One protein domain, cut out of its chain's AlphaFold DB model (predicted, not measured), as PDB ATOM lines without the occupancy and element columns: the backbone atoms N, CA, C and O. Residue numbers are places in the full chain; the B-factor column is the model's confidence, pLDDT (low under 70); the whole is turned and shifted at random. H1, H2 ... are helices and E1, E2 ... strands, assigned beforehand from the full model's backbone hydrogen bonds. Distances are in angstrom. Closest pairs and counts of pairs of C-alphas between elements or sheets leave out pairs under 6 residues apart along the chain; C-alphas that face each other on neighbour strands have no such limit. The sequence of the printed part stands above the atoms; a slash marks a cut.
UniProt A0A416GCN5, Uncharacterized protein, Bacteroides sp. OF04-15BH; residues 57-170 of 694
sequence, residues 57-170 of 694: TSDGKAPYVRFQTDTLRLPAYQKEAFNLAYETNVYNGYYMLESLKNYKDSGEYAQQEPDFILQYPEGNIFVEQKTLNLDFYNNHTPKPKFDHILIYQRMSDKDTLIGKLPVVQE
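Overview. This is residues 57 to 170 of the 694 residues of an uncharacterized protein of Bacteroides sp. OF04-15BH (UniProt A0A416GCN5). A curled sheet of five strands, E2 E8 E7 E4 E5, faces a small sheet of three, E1 E3 E6, in a flat sandwich; the short helix H1 stands up from the larger sheet, and residues 104 to 112, of which 104 and 105 belong to H1, stick out. The printed part has 114 residues, with eight named strands and one named helix in the order E1 E2 E3 E4 H1 E5 E6 E7 E8. The larger sheet is mixed, the smaller antiparallel; the class is mostly strand, with under half of the residues in named elements. The whole is compact, with a radius of gyration of the C-alphas of 14.4 A and spans of 46 by 34 by 18 A.

Along the chain. E1, residues 65 to 67, begins at C-alpha 65 (24.293, -31.426, -43.293), and E2 is residues 72 to 74. E3, residues 82 to 88, is 18.6 A long, and E4, residues 92 to 97, 17.2 A. H1 is residues 98 to 105, E5 122 to 126 and E6 131 to 134. E7, residues 145 to 152, is 22.7 A long; E8, residues 161 to 169, is 23.2 A long and ends at C-alpha 169 (21.742, -12.941, -31.753).

Arrangement. E7 and E8 form a hairpin, with N 151 and O 163 within hydrogen-bond range at 2.8 A. E2 is parallel to E8, N 72 to O 166 2.8 A. E4 is antiparallel to E7, N 96 to O 150 2.9 A, and to E5, N 95 to O 123 2.8 A. E3 is staggered, antiparallel to E6 over residues 82 to 85, N 84 to O 132 2.8 A, and to E1 over 86 to 88, N 66 to O 87 2.8 A. H1, with every O i to N i+4 pair within range, is on the larger sheet at a height of 7.7 A; the closest C-alphas of H1 and E7, Glu 98 and His 148, are 5.3 A apart.

Size, cuts and confidence. The farthest C-alphas, Gly 60 and Pro 142, are 46.6 A apart. The printed part has no cut; the link H1 to E5 is long. Residues 107 to 112 and 158 have pLDDT under 70.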
ATOM      1  N   THR A  57      28.320 -42.699 -42.693       84.25
ATOM      2  CA  THR A  57      27.139 -42.160 -43.387       84.25
ATOM      3  C   THR A  57      26.063 -43.223 -43.597       84.25
ATOM      4  O   THR A  57      26.366 -44.301 -44.106       84.25
ATOM      5  N   SER A  58      24.805 -42.898 -43.314       85.44
ATOM      6  CA  SER A  58      23.644 -43.795 -43.396       85.44
ATOM      7  C   SER A  58      23.247 -44.229 -44.804       85.44
ATOM      8  O   SER A  58      22.515 -45.204 -44.963       85.44
ATOM      9  N   ASP A  59      23.720 -43.527 -45.833       87.56
ATOM     10  CA  ASP A  59      23.378 -43.780 -47.235       87.56
ATOM     11  C   ASP A  59      24.594 -44.078 -48.130       87.56
ATOM     12  O   ASP A  59      24.444 -44.216 -49.347       87.56
ATOM     13  N   GLY A  60      25.793 -44.169 -47.540       81.12
ATOM     14  CA  GLY A  60      27.055 -44.423 -48.244       81.12
ATOM     15  C   GLY A  60      27.523 -43.299 -49.180       81.12
ATOM     16  O   GLY A  60      28.413 -43.530 -50.002       81.12
ATOM     17  N   LYS A  61      26.921 -42.104 -49.116       88.50
ATOM     18  CA  LYS A  61      27.313 -40.933 -49.924       88.50
ATOM     19  C   LYS A  61      28.243 -40.003 -49.150       88.50
ATOM     20  O   LYS A  61      28.484 -40.190 -47.967       88.50
ATOM     21  N   ALA A  62      28.757 -38.969 -49.824       88.19
ATOM     22  CA  ALA A  62      29.544 -37.927 -49.168       88.19
ATOM     23  C   ALA A  62      28.765 -37.322 -47.978       88.19
ATOM     24  O   ALA A  62      27.557 -37.085 -48.113       88.19
ATOM     25  N   PRO A  63      29.426 -37.086 -46.832       90.56
ATOM     26  CA  PRO A  63      28.778 -36.572 -45.635       90.56
ATOM     27  C   PRO A  63      28.243 -35.160 -45.888       90.56
ATOM     28  O   PRO A  63      28.924 -34.317 -46.476       90.56
ATOM     29  N   TYR A  64      27.015 -34.894 -45.458       91.81
ATOM     30  CA  TYR A  64      26.388 -33.586 -45.587       91.81
ATOM     31  C   TYR A  64      25.543 -33.258 -44.367       91.81
ATOM     32  O   TYR A  64      24.994 -34.138 -43.714       91.81
ATOM     33  N   VAL A  65      25.348 -31.963 -44.148       92.62
ATOM     34  CA  VAL A  65      24.293 -31.426 -43.293       92.62
ATOM     35  C   VAL A  65      23.564 -30.319 -44.051       92.62
ATOM     36  O   VAL A  65      24.179 -29.537 -44.777       92.62
ATOM     37  N   ARG A  66      22.241 -30.268 -43.928       93.31
ATOM     38  CA  ARG A  66      21.383 -29.239 -44.520       93.31
ATOM     39  C   ARG A  66      20.491 -28.663 -43.442       93.31
ATOM     40  O   ARG A  66      19.723 -29.391 -42.821       93.31
ATOM     41  N   PHE A  67      20.582 -27.357 -43.246       93.31
ATOM     42  CA  PHE A  67      19.691 -26.614 -42.366       93.31
ATOM     43  C   PHE A  67      18.519 -26.049 -43.166       93.31
ATOM     44  O   PHE A  67      18.646 -25.770 -44.356       93.31
ATOM     45  N   GLN A  68      17.380 -25.837 -42.509       90.31
ATOM     46  CA  GLN A  68      16.225 -25.166 -43.126       90.31
ATOM     47  C   GLN A  68      16.378 -23.634 -43.204       90.31
ATOM     48  O   GLN A  68      15.450 -22.936 -43.607       90.31
ATOM     49  N   THR A  69      17.534 -23.104 -42.800       91.19
ATOM     50  CA  THR A  69      17.868 -21.679 -42.827       91.19
ATOM     51  C   THR A  69      19.335 -21.480 -43.197       91.19
ATOM     52  O   THR A  69      20.185 -22.281 -42.812       91.19
ATOM     53  N   ASP A  70      19.628 -20.377 -43.882       93.62
ATOM     54  CA  ASP A  70      20.995 -19.945 -44.197       93.62
ATOM     55  C   ASP A  70      21.634 -19.149 -43.046       93.62
ATOM     56  O   ASP A  70      22.827 -18.849 -43.058       93.62
ATOM     57  N   THR A  71      20.845 -18.739 -42.049       95.00
ATOM     58  CA  THR A  71      21.321 -18.034 -40.851       95.00
ATOM     59  C   THR A  71      20.409 -18.345 -39.675       95.00
ATOM     60  O   THR A  71      19.191 -18.156 -39.743       95.00
ATOM     61  N   LEU A  72      20.994 -18.785 -38.568       94.12
ATOM     62  CA  LEU A  72      20.290 -18.932 -37.306       94.12
ATOM     63  C   LEU A  72      20.138 -17.553 -36.653       94.12
ATOM     64  O   LEU A  72      21.124 -16.931 -36.262       94.12
ATOM     65  N   ARG A  73      18.901 -17.066 -36.542       94.19
ATOM     66  CA  ARG A  73      18.579 -15.806 -35.860       94.19
ATOM     67  C   ARG A  73      17.976 -16.100 -34.498       94.19
ATOM     68  O   ARG A  73      16.857 -16.605 -34.424       94.19
ATOM     69  N   LEU A  74      18.714 -15.778 -33.444       94.94
ATOM     70  CA  LEU A  74      18.282 -15.956 -32.063       94.94
ATOM     71  C   LEU A  74      17.745 -14.633 -31.501       94.94
ATOM     72  O   LEU A  74      18.330 -13.574 -31.758       94.94
ATOM     73  N   PRO A  75      16.648 -14.659 -30.724       94.12
ATOM     74  CA  PRO A  75      16.210 -13.484 -29.991       94.12
ATOM     75  C   PRO A  75      17.225 -13.128 -28.896       94.12
ATOM     76  O   PRO A  75      18.079 -13.927 -28.510       94.12
ATOM     77  N   ALA A  76      17.099 -11.918 -28.359       93.25
ATOM     78  CA  ALA A  76      17.939 -11.468 -27.255       93.25
ATOM     79  C   ALA A  76      17.722 -12.260 -25.956       93.25
ATOM     80  O   ALA A  76      18.646 -12.362 -25.153       93.25
ATOM     81  N   TYR A  77      16.511 -12.794 -25.756       92.81
ATOM     82  CA  TYR A  77      16.096 -13.471 -24.531       92.81
ATOM     83  C   TYR A  77      15.682 -14.910 -24.813       92.81
ATOM     84  O   TYR A  77      14.830 -15.147 -25.678       92.81
ATOM     85  N   GLN A  78      16.236 -15.857 -24.062       88.81
ATOM     86  CA  GLN A  78      15.783 -17.238 -24.102       88.81
ATOM     87  C   GLN A  78      14.507 -17.386 -23.263       88.81
ATOM     88  O   GLN A  78      14.541 -17.331 -22.038       88.81
ATOM     89  N   LYS A  79      13.368 -17.572 -23.942       82.69
ATOM     90  CA  LYS A  79      12.072 -17.887 -23.309       82.69
ATOM     91  C   LYS A  79      11.732 -19.378 -23.377       82.69
ATOM     92  O   LYS A  79      11.099 -19.906 -22.473       82.69
ATOM     93  N   GLU A  80      12.161 -20.039 -24.449       80.00
ATOM     94  CA  GLU A  80      11.947 -21.459 -24.730       80.00
ATOM     95  C   GLU A  80      13.199 -22.026 -25.423       80.00
ATOM     96  O   GLU A  80      14.011 -21.266 -25.960       80.00
ATOM     97  N   ALA A  81      13.368 -23.352 -25.412       76.69
ATOM     98  CA  ALA A  81      14.446 -24.021 -26.143       76.69
ATOM     99  C   ALA A  81      14.292 -23.800 -27.658       76.69
ATOM    100  O   ALA A  81      13.198 -23.961 -28.211       76.69
ATOM    101  N   PHE A  82      15.379 -23.437 -28.345       86.19
ATOM    102  CA  PHE A  82      15.335 -23.181 -29.783       86.19
ATOM    103  C   PHE A  82      15.601 -24.469 -30.565       86.19
ATOM    104  O   PHE A  82      16.665 -25.068 -30.437       86.19
ATOM    105  N   ASN A  83      14.661 -24.887 -31.414       89.56
ATOM    106  CA  ASN A  83      14.789 -26.114 -32.202       89.56
ATOM    107  C   ASN A  83      15.238 -25.797 -33.634       89.56
ATOM    108  O   ASN A  83      14.458 -25.288 -34.442       89.56
ATOM    109  N   LEU A  84      16.486 -26.121 -33.969       91.56
ATOM    110  CA  LEU A  84      17.039 -25.964 -35.313       91.56
ATOM    111  C   LEU A  84      16.816 -27.240 -36.132       91.56
ATOM    112  O   LEU A  84      17.440 -28.267 -35.878       91.56
ATOM    113  N   ALA A  85      15.940 -27.180 -37.133       93.69
ATOM    114  CA  ALA A  85      15.699 -28.308 -38.027       93.69
ATOM    115  C   ALA A  85      16.893 -28.558 -38.964       93.69
ATOM    116  O   ALA A  85      17.386 -27.631 -39.621       93.69
ATOM    117  N   TYR A  86      17.320 -29.818 -39.052       94.19
ATOM    118  CA  TYR A  86      18.407 -30.237 -39.932       94.19
ATOM    119  C   TYR A  86      18.165 -31.617 -40.544       94.19
ATOM    120  O   TYR A  86      17.436 -32.455 -40.013       94.19
ATOM    121  N   GLU A  87      18.821 -31.850 -41.674       93.44
ATOM    122  CA  GLU A  87      18.957 -33.156 -42.302       93.44
ATOM    123  C   GLU A  87      20.440 -33.464 -42.473       93.44
ATOM    124  O   GLU A  87      21.191 -32.654 -43.011       93.44
ATOM    125  N   THR A  88      20.868 -34.643 -42.043       92.75
ATOM    126  CA  THR A  88      22.234 -35.140 -42.231       92.75
ATOM    127  C   THR A  88      22.177 -36.588 -42.693       92.75
ATOM    128  O   THR A  88      21.188 -37.273 -42.424       92.75
ATOM    129  N   ASN A  89      23.210 -37.060 -43.382       91.88
ATOM    130  CA  ASN A  89      23.441 -38.493 -43.566       91.88
ATOM    131  C   ASN A  89      24.496 -39.044 -42.595       91.88
ATOM    132  O   ASN A  89      24.803 -40.221 -42.691       91.88
ATOM    133  N   VAL A  90      25.040 -38.253 -41.665       89.31
ATOM    134  CA  VAL A  90      26.066 -38.699 -40.700       89.31
ATOM    135  C   VAL A  90      25.421 -39.302 -39.447       89.31
ATOM    136  O   VAL A  90      24.578 -38.657 -38.822       89.31
ATOM    137  N   TYR A  91      25.821 -40.521 -39.066       83.62
ATOM    138  CA  TYR A  91      25.264 -41.235 -37.907       83.62
ATOM    139  C   TYR A  91      25.535 -40.531 -36.579       83.62
ATOM    140  O   TYR A  91      24.604 -40.333 -35.803       83.62
ATOM    141  N   ASN A  92      26.788 -40.140 -36.347       86.38
ATOM    142  CA  ASN A  92      27.232 -39.412 -35.162       86.38
ATOM    143  C   ASN A  92      28.203 -38.313 -35.603       86.38
ATOM    144  O   ASN A  92      29.400 -38.556 -35.746       86.38
ATOM    145  N   GLY A  93      27.647 -37.151 -35.941       88.00
ATOM    146  CA  GLY A  93      28.408 -35.953 -36.280       88.00
ATOM    147  C   GLY A  93      28.538 -35.033 -35.072       88.00
ATOM    148  O   GLY A  93      27.861 -35.209 -34.062       88.00
ATOM    149  N   TYR A  94      29.371 -34.010 -35.196       91.31
ATOM    150  CA  TYR A  94      29.697 -33.120 -34.089       91.31
ATOM    151  C   TYR A  94      29.499 -31.659 -34.472       91.31
ATOM    152  O   TYR A  94      29.929 -31.241 -35.546       91.31
ATOM    153  N   TYR A  95      28.871 -30.870 -33.605       93.19
ATOM    154  CA  TYR A  95      28.796 -29.423 -33.754       93.19
ATOM    155  C   TYR A  95      29.680 -28.716 -32.729       93.19
ATOM    156  O   TYR A  95      29.823 -29.169 -31.596       93.19
ATOM    157  N   MET A  96      30.235 -27.575 -33.123       93.19
ATOM    158  CA  MET A  96      31.040 -26.708 -32.266       93.19
ATOM    159  C   MET A  96      30.864 -25.254 -32.697       93.19
ATOM    160  O   MET A  96      30.804 -24.969 -33.896       93.19
ATOM    161  N   LEU A  97      30.817 -24.319 -31.753       94.62
ATOM    162  CA  LEU A  97      30.914 -22.899 -32.077       94.62
ATOM    163  C   LEU A  97      32.315 -22.551 -32.596       94.62
ATOM    164  O   LEU A  97      33.330 -22.997 -32.056       94.62
ATOM    165  N   GLU A  98      32.387 -21.712 -33.629       93.00
ATOM    166  CA  GLU A  98      33.655 -21.214 -34.171       93.00
ATOM    167  C   GLU A  98      34.441 -20.422 -33.115       93.00
ATOM    168  O   GLU A  98      35.666 -20.543 -33.043       93.00
ATOM    169  N   SER A  99      33.754 -19.679 -32.241       91.44
ATOM    170  CA  SER A  99      34.358 -19.034 -31.067       91.44
ATOM    171  C   SER A  99      35.035 -20.032 -30.114       91.44
ATOM    172  O   SER A  99      36.164 -19.786 -29.683       91.44
ATOM    173  N   LEU A 100      34.406 -21.182 -29.832       90.38
ATOM    174  CA  LEU A 100      34.984 -22.236 -28.989       90.38
ATOM    175  C   LEU A 100      36.179 -22.901 -29.669       90.38
ATOM    176  O   LEU A 100      37.206 -23.117 -29.026       90.38
ATOM    177  N   LYS A 101      36.080 -23.176 -30.973       89.50
ATOM    178  CA  LYS A 101      37.203 -23.698 -31.759       89.50
ATOM    179  C   LYS A 101      38.412 -22.771 -31.668       89.50
ATOM    180  O   LYS A 101      39.507 -23.227 -31.357       89.50
ATOM    181  N   ASN A 102      38.210 -21.478 -31.916       88.69
ATOM    182  CA  ASN A 102      39.280 -20.482 -31.871       88.69
ATOM    183  C   ASN A 102      39.893 -20.371 -30.470       88.69
ATOM    184  O   ASN A 102      41.108 -20.240 -30.346       88.69
ATOM    185  N   TYR A 103      39.068 -20.468 -29.424       85.94
ATOM    186  CA  TYR A 103      39.536 -20.512 -28.041       85.94
ATOM    187  C   TYR A 103      40.409 -21.746 -27.774       85.94
ATOM    188  O   TYR A 103      41.545 -21.598 -27.327       85.94
ATOM    189  N   LYS A 104      39.947 -22.950 -28.139       85.94
ATOM    190  CA  LYS A 104      40.713 -24.204 -28.002       85.94
ATOM    191  C   LYS A 104      42.013 -24.198 -28.820       85.94
ATOM    192  O   LYS A 104      43.032 -24.697 -28.353       85.94
ATOM    193  N   ASP A 105      41.990 -23.626 -30.023       84.81
ATOM    194  CA  ASP A 105      43.147 -23.546 -30.927       84.81
ATOM    195  C   ASP A 105      44.217 -22.549 -30.455       84.81
ATOM    196  O   ASP A 105      45.375 -22.665 -30.858       84.81
ATOM    197  N   SER A 106      43.858 -21.585 -29.601       80.50
ATOM    198  CA  SER A 106      44.797 -20.568 -29.116       80.50
ATOM    199  C   SER A 106      45.902 -21.127 -28.207       80.50
ATOM    200  O   SER A 106      46.929 -20.474 -28.043       80.50
ATOM    201  N   GLY A 107      45.741 -22.343 -27.661       67.19
ATOM    202  CA  GLY A 107      46.774 -23.082 -26.914       67.19
ATOM    203  C   GLY A 107      47.156 -22.497 -25.547       67.19
ATOM    204  O   GLY A 107      47.697 -23.206 -24.701       67.19
ATOM    205  N   GLU A 108      46.833 -21.235 -25.295       57.72
ATOM    206  CA  GLU A 108      46.768 -20.636 -23.974       57.72
ATOM    207  C   GLU A 108      45.327 -20.807 -23.492       57.72
ATOM    208  O   GLU A 108      44.406 -20.294 -24.123       57.72
ATOM    209  N   TYR A 109      45.097 -21.522 -22.387       58.00
ATOM    210  CA  TYR A 109      43.844 -21.362 -21.649       58.00
ATOM    211  C   TYR A 109      43.795 -19.897 -21.213       58.00
ATOM    212  O   TYR A 109      44.372 -19.534 -20.183       58.00
ATOM    213  N   ALA A 110      43.237 -19.029 -22.061       54.47
ATOM    214  CA  ALA A 110      43.190 -17.606 -21.792       54.47
ATOM    215  C   ALA A 110      42.528 -17.431 -20.423       54.47
ATOM    216  O   ALA A 110      41.624 -18.182 -20.065       54.47
ATOM    217  N   GLN A 111      42.987 -16.458 -19.634       55.53
ATOM    218  CA  GLN A 111      42.549 -16.298 -18.239       55.53
ATOM    219  C   GLN A 111      41.024 -16.089 -18.076       55.53
ATOM    220  O   GLN A 111      40.534 -16.038 -16.948       55.53
ATOM    221  N   GLN A 112      40.271 -15.965 -19.177       64.88
ATOM    222  CA  GLN A 112      38.822 -15.854 -19.204       64.88
ATOM    223  C   GLN A 112      38.234 -16.537 -20.453       64.88
ATOM    224  O   GLN A 112      38.668 -16.261 -21.572       64.88
ATOM    225  N   GLU A 113      37.232 -17.402 -20.257       71.38
ATOM    226  CA  GLU A 113      36.469 -18.015 -21.351       71.38
ATOM    227  C   GLU A 113      35.705 -16.956 -22.176       71.38
ATOM    228  O   GLU A 113      35.269 -15.940 -21.619       71.38
ATOM    229  N   PRO A 114      35.531 -17.168 -23.495       76.25
ATOM    230  CA  PRO A 114      34.702 -16.309 -24.333       76.25
ATOM    231  C   PRO A 114      33.241 -16.256 -23.863       76.25
ATOM    232  O   PRO A 114      32.687 -17.234 -23.376       76.25
ATOM    233  N   ASP A 115      32.587 -15.118 -24.094       83.81
ATOM    234  CA  ASP A 115      31.146 -14.943 -23.882       83.81
ATOM    235  C   ASP A 115      30.349 -15.649 -24.999       83.81
ATOM    236  O   ASP A 115      29.941 -15.029 -25.990       83.81
ATOM    237  N   PHE A 116      30.201 -16.970 -24.873       89.56
ATOM    238  CA  PHE A 116      29.531 -17.825 -25.853       89.56
ATOM    239  C   PHE A 116      28.050 -17.459 -26.036       89.56
ATOM    240  O   PHE A 116      27.370 -17.020 -25.110       89.56
ATOM    241  N   ILE A 117      27.526 -17.657 -27.252       92.94
ATOM    242  CA  ILE A 117      26.085 -17.510 -27.513       92.94
ATOM    243  C   ILE A 117      25.318 -18.707 -26.934       92.94
ATOM    244  O   ILE A 117      24.269 -18.518 -26.328       92.94
ATOM    245  N   LEU A 118      25.830 -19.931 -27.102       92.62
ATOM    246  CA  LEU A 118      25.179 -21.160 -26.637       92.62
ATOM    247  C   LEU A 118      25.660 -21.553 -25.235       92.62
ATOM    248  O   LEU A 118      26.848 -21.439 -24.945       92.62
ATOM    249  N   GLN A 119      24.752 -22.079 -24.407       91.12
ATOM    250  CA  GLN A 119      25.089 -22.648 -23.091       91.12
ATOM    251  C   GLN A 119      25.911 -23.934 -23.230       91.12
ATOM    252  O   GLN A 119      26.825 -24.193 -22.453       91.12
ATOM    253  N   TYR A 120      25.611 -24.709 -24.274       91.75
ATOM    254  CA  TYR A 120      26.393 -25.859 -24.708       91.75
ATOM    255  C   TYR A 120      27.054 -25.503 -26.047       91.75
ATOM    256  O   TYR A 120      26.424 -25.617 -27.098       91.75
ATOM    257  N   PRO A 121      28.301 -24.998 -26.037       90.00
ATOM    258  CA  PRO A 121      28.960 -24.499 -27.243       90.00
ATOM    259  C   PRO A 121      29.441 -25.617 -28.185       90.00
ATOM    260  O   PRO A 121      29.989 -25.326 -29.249       90.00
ATOM    261  N   GLU A 122      29.231 -26.881 -27.820       92.19
ATOM    262  CA  GLU A 122      29.503 -28.059 -28.637       92.19
ATOM    263  C   GLU A 122      28.630 -29.254 -28.233       92.19
ATOM    264  O   GLU A 122      28.118 -29.315 -27.112       92.19
ATOM    265  N   GLY A 123      28.460 -30.214 -29.138       91.69
ATOM    266  CA  GLY A 123      27.658 -31.413 -28.902       91.69
ATOM    267  C   GLY A 123      27.485 -32.267 -30.154       91.69
ATOM    268  O   GLY A 123      28.105 -32.016 -31.183       91.69
ATOM    269  N   ASN A 124      26.627 -33.284 -30.086       90.56
ATOM    270  CA  ASN A 124      26.451 -34.241 -31.181       90.56
ATOM    271  C   ASN A 124      25.226 -33.921 -32.050       90.56
ATOM    272  O   ASN A 124      24.216 -33.408 -31.565       90.56
ATOM    273  N   ILE A 125      25.312 -34.287 -33.328       89.50
ATOM    274  CA  ILE A 125      24.186 -34.380 -34.259       89.50
ATOM    275  C   ILE A 125      24.040 -35.830 -34.725       89.50
ATOM    276  O   ILE A 125      25.028 -36.519 -34.978       89.50
ATOM    277  N   PHE A 126      22.806 -36.294 -34.876       89.56
ATOM    278  CA  PHE A 126      22.505 -37.681 -35.212       89.56
ATOM    279  C   PHE A 126      21.542 -37.742 -36.394       89.56
ATOM    280  O   PHE A 126      20.554 -37.016 -36.433       89.56
ATOM    281  N   VAL A 127      21.773 -38.659 -37.333       87.94
ATOM    282  CA  VAL A 127      20.899 -38.869 -38.508       87.94
ATOM    283  C   VAL A 127      19.425 -39.129 -38.156       87.94
ATOM    284  O   VAL A 127      18.510 -38.764 -38.909       87.94
ATOM    285  N   GLU A 128      19.185 -39.762 -37.007       86.69
ATOM    286  CA  GLU A 128      17.850 -40.101 -36.510       86.69
ATOM    287  C   GLU A 128      17.111 -38.879 -35.947       86.69
ATOM    288  O   GLU A 128      15.879 -38.829 -35.976       86.69
ATOM    289  N   GLN A 129      17.848 -37.858 -35.500       88.25
ATOM    290  CA  GLN A 129      17.285 -36.609 -35.006       88.25
ATOM    291  C   GLN A 129      16.959 -35.670 -36.173       88.25
ATOM    292  O   GLN A 129      17.704 -35.548 -37.142       88.25
ATOM    293  N   LYS A 130      15.810 -34.994 -36.085       88.06
ATOM    294  CA  LYS A 130      15.364 -34.006 -37.087       88.06
ATOM    295  C   LYS A 130      15.523 -32.563 -36.621       88.06
ATOM    296  O   LYS A 130      15.347 -31.638 -37.412       88.06
ATOM    297  N   THR A 131      15.850 -32.371 -35.348       91.00
ATOM    298  CA  THR A 131      16.020 -31.066 -34.715       91.00
ATOM    299  C   THR A 131      17.198 -31.099 -33.755       91.00
ATOM    300  O   THR A 131      17.412 -32.093 -33.064       91.00
ATOM    301  N   LEU A 132      17.950 -30.004 -33.718       89.88
ATOM    302  CA  LEU A 132      18.976 -29.730 -32.724       89.88
ATOM    303  C   LEU A 132      18.406 -28.731 -31.714       89.88
ATOM    304  O   LEU A 132      18.005 -27.633 -32.104       89.88
ATOM    305  N   ASN A 133      18.359 -29.118 -30.441       90.56
ATOM    306  CA  ASN A 133      17.879 -28.255 -29.365       90.56
ATOM    307  C   ASN A 133      19.036 -27.366 -28.904       90.56
ATOM    308  O   ASN A 133      20.090 -27.874 -28.524       90.56
ATOM    309  N   LEU A 134      18.842 -26.055 -28.961       91.44
ATOM    310  CA  LEU A 134      19.856 -25.058 -28.648       91.44
ATOM    311  C   LEU A 134      19.392 -24.203 -27.470       91.44
ATOM    312  O   LEU A 134      18.449 -23.415 -27.595       91.44
ATOM    313  N   ASP A 135      20.097 -24.347 -26.351       91.88
ATOM    314  CA  ASP A 135      20.026 -23.430 -25.218       91.88
ATOM    315  C   ASP A 135      21.087 -22.341 -25.378       91.88
ATOM    316  O   ASP A 135      22.238 -22.617 -25.736       91.88
ATOM    317  N   PHE A 136      20.706 -21.089 -25.141       92.75
ATOM    318  CA  PHE A 136      21.543 -19.924 -25.406       92.75
ATOM    319  C   PHE A 136      21.469 -18.900 -24.277       92.75
ATOM    320  O   PHE A 136      20.438 -18.688 -23.651       92.75
ATOM    321  N   TYR A 137      22.583 -18.238 -24.001       92.44
ATOM    322  CA  TYR A 137      22.601 -17.170 -23.011       92.44
ATOM    323  C   TYR A 137      21.860 -15.940 -23.528       92.44
ATOM    324  O   TYR A 137      21.865 -15.656 -24.728       92.44
ATOM    325  N   ASN A 138      21.263 -15.165 -22.627       93.19
ATOM    326  CA  ASN A 138      20.690 -13.876 -22.998       93.19
ATOM    327  C   ASN A 138      21.789 -12.937 -23.526       93.19
ATOM    328  O   ASN A 138      22.937 -12.950 -23.068       93.19
ATOM    329  N   ASN A 139      21.446 -12.081 -24.490       93.94
ATOM    330  CA  ASN A 139      22.399 -11.101 -24.996       93.94
ATOM    331  C   ASN A 139      22.503  -9.900 -24.048       93.94
ATOM    332  O   ASN A 139      21.778  -8.910 -24.180       93.94
ATOM    333  N   HIS A 140      23.465  -9.967 -23.132       95.12
ATOM    334  CA  HIS A 140      23.789  -8.886 -22.202       95.12
ATOM    335  C   HIS A 140      24.742  -7.826 -22.777       95.12
ATOM    336  O   HIS A 140      25.261  -6.992 -22.035       95.12
ATOM    337  N   THR A 141      24.959  -7.789 -24.094       93.44
ATOM    338  CA  THR A 141      25.770  -6.751 -24.745       93.44
ATOM    339  C   THR A 141      24.883  -5.734 -25.474       93.44
ATOM    340  O   THR A 141      23.817  -6.090 -25.973       93.44
ATOM    341  N   PRO A 142      25.289  -4.454 -25.599       92.50
ATOM    342  CA  PRO A 142      24.504  -3.436 -26.310       92.50
ATOM    343  C   PRO A 142      24.616  -3.560 -27.842       92.50
ATOM    344  O   PRO A 142      24.360  -2.599 -28.569       92.50
ATOM    345  N   LYS A 143      25.076  -4.710 -28.348       94.25
ATOM    346  CA  LYS A 143      25.337  -4.976 -29.763       94.25
ATOM    347  C   LYS A 143      24.880  -6.392 -30.123       94.25
ATOM    348  O   LYS A 143      24.795  -7.244 -29.241       94.25
ATOM    349  N   PRO A 144      24.564  -6.670 -31.398       94.94
ATOM    350  CA  PRO A 144      24.272  -8.036 -31.806       94.94
ATOM    351  C   PRO A 144      25.513  -8.917 -31.627       94.94
ATOM    352  O   PRO A 144      26.632  -8.451 -31.879       94.94
ATOM    353  N   LYS A 145      25.322 -10.176 -31.219       94.44
ATOM    354  CA  LYS A 145      26.397 -11.178 -31.203       94.44
ATOM    355  C   LYS A 145      26.393 -11.969 -32.508       94.44
ATOM    356  O   LYS A 145      25.334 -12.222 -33.083       94.44
ATOM    357  N   PHE A 146      27.582 -12.361 -32.952       95.56
ATOM    358  CA  PHE A 146      27.794 -13.117 -34.183       95.56
ATOM    359  C   PHE A 146      28.705 -14.306 -33.902       95.56
ATOM    360  O   PHE A 146      29.723 -14.144 -33.231       95.56
ATOM    361  N   ASP A 147      28.356 -15.468 -34.442       95.94
ATOM    362  CA  ASP A 147      29.176 -16.683 -34.383       95.94
ATOM    363  C   ASP A 147      28.835 -17.607 -35.565       95.94
ATOM    364  O   ASP A 147      28.010 -17.265 -36.418       95.94
ATOM    365  N   HIS A 148      29.441 -18.789 -35.617       96.19
ATOM    366  CA  HIS A 148      29.070 -19.853 -36.538       96.19
ATOM    367  C   HIS A 148      28.994 -21.197 -35.819       96.19
ATOM    368  O   HIS A 148      29.901 -21.558 -35.075       96.19
ATOM    369  N   ILE A 149      27.956 -21.977 -36.116       95.38
ATOM    370  CA  ILE A 149      27.924 -23.403 -35.788       95.38
ATOM    371  C   ILE A 149      28.683 -24.136 -36.892       95.38
ATOM    372  O   ILE A 149      28.270 -24.132 -38.056       95.38
ATOM    373  N   LEU A 150      29.809 -24.737 -36.530       94.62
ATOM    374  CA  LEU A 150      30.620 -25.594 -37.385       94.62
ATOM    375  C   LEU A 150      30.179 -27.041 -37.177       94.62
ATOM    376  O   LEU A 150      30.057 -27.478 -36.037       94.62
ATOM    377  N   ILE A 151      29.947 -27.772 -38.264       93.19
ATOM    378  CA  ILE A 151      29.548 -29.180 -38.231       93.19
ATOM    379  C   ILE A 151      30.657 -30.032 -38.825       93.19
ATOM    380  O   ILE A 151      31.008 -29.877 -39.997       93.19
ATOM    381  N   TYR A 152      31.155 -30.959 -38.024       92.12
ATOM    382  CA  TYR A 152      32.184 -31.919 -38.372       92.12
ATOM    383  C   TYR A 152      31.582 -33.310 -38.529       92.12
ATOM    384  O   TYR A 152      30.663 -33.700 -37.804       92.12
ATOM    385  N   GLN A 153      32.118 -34.074 -39.474       89.12
ATOM    386  CA  GLN A 153      31.792 -35.489 -39.608       89.12
ATOM    387  C   GLN A 153      32.305 -36.284 -38.400       89.12
ATOM    388  O   GLN A 153      31.636 -37.221 -37.981       89.12
ATOM    389  N   ARG A 154      33.481 -35.925 -37.860       83.19
ATOM    390  CA  ARG A 154      34.125 -36.571 -36.704       83.19
ATOM    391  C   ARG A 154      34.628 -35.523 -35.714       83.19
ATOM    392  O   ARG A 154      35.251 -34.547 -36.122       83.19
ATOM    393  N   MET A 155      34.413 -35.741 -34.419       77.62
ATOM    394  CA  MET A 155      34.827 -34.834 -33.342       77.62
ATOM    395  C   MET A 155      36.353 -34.689 -33.262       77.62
ATOM    396  O   MET A 155      36.867 -33.606 -32.989       77.62
ATOM    397  N   SER A 156      37.084 -35.779 -33.509       71.62
ATOM    398  CA  SER A 156      38.547 -35.844 -33.383       71.62
ATOM    399  C   SER A 156      39.323 -35.321 -34.600       71.62
ATOM    400  O   SER A 156      40.539 -35.155 -34.510       71.62
ATOM    401  N   ASP A 157      38.648 -35.027 -35.717       75.88
ATOM    402  CA  ASP A 157      39.291 -34.693 -36.990       75.88
ATOM    403  C   ASP A 157      38.810 -33.343 -37.549       75.88
ATOM    404  O   ASP A 157      37.714 -33.206 -38.105       75.88
ATOM    405  N   LYS A 158      39.680 -32.332 -37.420       69.12
ATOM    406  CA  LYS A 158      39.414 -30.943 -37.825       69.12
ATOM    407  C   LYS A 158      39.296 -30.763 -39.343       69.12
ATOM    408  O   LYS A 158      38.739 -29.747 -39.764       69.12
ATOM    409  N   ASP A 159      39.754 -31.725 -40.144       79.19
ATOM    410  CA  ASP A 159      39.664 -31.672 -41.606       79.19
ATOM    411  C   ASP A 159      38.300 -32.162 -42.127       79.19
ATOM    412  O   ASP A 159      38.011 -32.079 -43.322       79.19
ATOM    413  N   THR A 160      37.409 -32.606 -41.233       86.56
ATOM    414  CA  THR A 160      36.097 -33.168 -41.586       86.56
ATOM    415  C   THR A 160      34.931 -32.176 -41.516       86.56
ATOM    416  O   THR A 160      33.791 -32.564 -41.258       86.56
ATOM    417  N   LEU A 161      35.176 -30.880 -41.728       92.50
ATOM    418  CA  LEU A 161      34.119 -29.861 -41.739       92.50
ATOM    419  C   LEU A 161      33.162 -30.080 -42.926       92.50
ATOM    420  O   LEU A 161      33.556 -29.960 -44.084       92.50
ATOM    421  N   ILE A 162      31.887 -30.335 -42.637       92.62
ATOM    422  CA  ILE A 162      30.842 -30.634 -43.634       92.62
ATOM    423  C   ILE A 162      29.719 -29.595 -43.667       92.62
ATOM    424  O   ILE A 162      28.883 -29.616 -44.571       92.62
ATOM    425  N   GLY A 163      29.686 -28.675 -42.701       92.19
ATOM    426  CA  GLY A 163      28.704 -27.599 -42.660       92.19
ATOM    427  C   GLY A 163      29.144 -26.421 -41.803       92.19
ATOM    428  O   GLY A 163      29.888 -26.574 -40.838       92.19
ATOM    429  N   LYS A 164      28.661 -25.232 -42.162       95.00
ATOM    430  CA  LYS A 164      28.859 -23.992 -41.411       95.00
ATOM    431  C   LYS A 164      27.572 -23.178 -41.465       95.00
ATOM    432  O   LYS A 164      27.096 -22.879 -42.557       95.00
ATOM    433  N   LEU A 165      27.028 -22.818 -40.306       96.50
ATOM    434  CA  LEU A 165      25.808 -22.022 -40.193       96.50
ATOM    435  C   LEU A 165      26.088 -20.728 -39.416       96.50
ATOM    436  O   LEU A 165      26.413 -20.807 -38.231       96.50
ATOM    437  N   PRO A 166      25.964 -19.544 -40.039       97.56
ATOM    438  CA  PRO A 166      26.034 -18.267 -39.336       97.56
ATOM    439  C   PRO A 166      24.953 -18.139 -38.264       97.56
ATOM    440  O   PRO A 166      23.790 -18.472 -38.503       97.56
ATOM    441  N   VAL A 167      25.333 -17.603 -37.109       96.38
ATOM    442  CA  VAL A 167      24.450 -17.296 -35.983       96.38
ATOM    443  C   VAL A 167      24.481 -15.797 -35.727       96.38
ATOM    444  O   VAL A 167      25.552 -15.199 -35.617       96.38
ATOM    445  N   VAL A 168      23.303 -15.188 -35.615       96.50
ATOM    446  CA  VAL A 168      23.123 -13.793 -35.198       96.50
ATOM    447  C   VAL A 168      22.174 -13.771 -34.013       96.50
ATOM    448  O   VAL A 168      21.050 -14.261 -34.123       96.50
ATOM    449  N   GLN A 169      22.605 -13.183 -32.902       95.69
ATOM    450  CA  GLN A 169      21.742 -12.941 -31.753       95.69
ATOM    451  C   GLN A 169      21.390 -11.457 -31.661       95.69
ATOM    452  O   GLN A 169      22.277 -10.597 -31.622       95.69
ATOM    453  N   GLU A 170      20.093 -11.165 -31.622       95.12
ATOM    454  CA  GLU A 170      19.568  -9.801 -31.538       95.12
ATOM    455  C   GLU A 170      19.904  -9.127 -30.193       95.12
ATOM    456  O   GLU A 170      20.301  -9.770 -29.217       95.12
TER     457      GLU A 170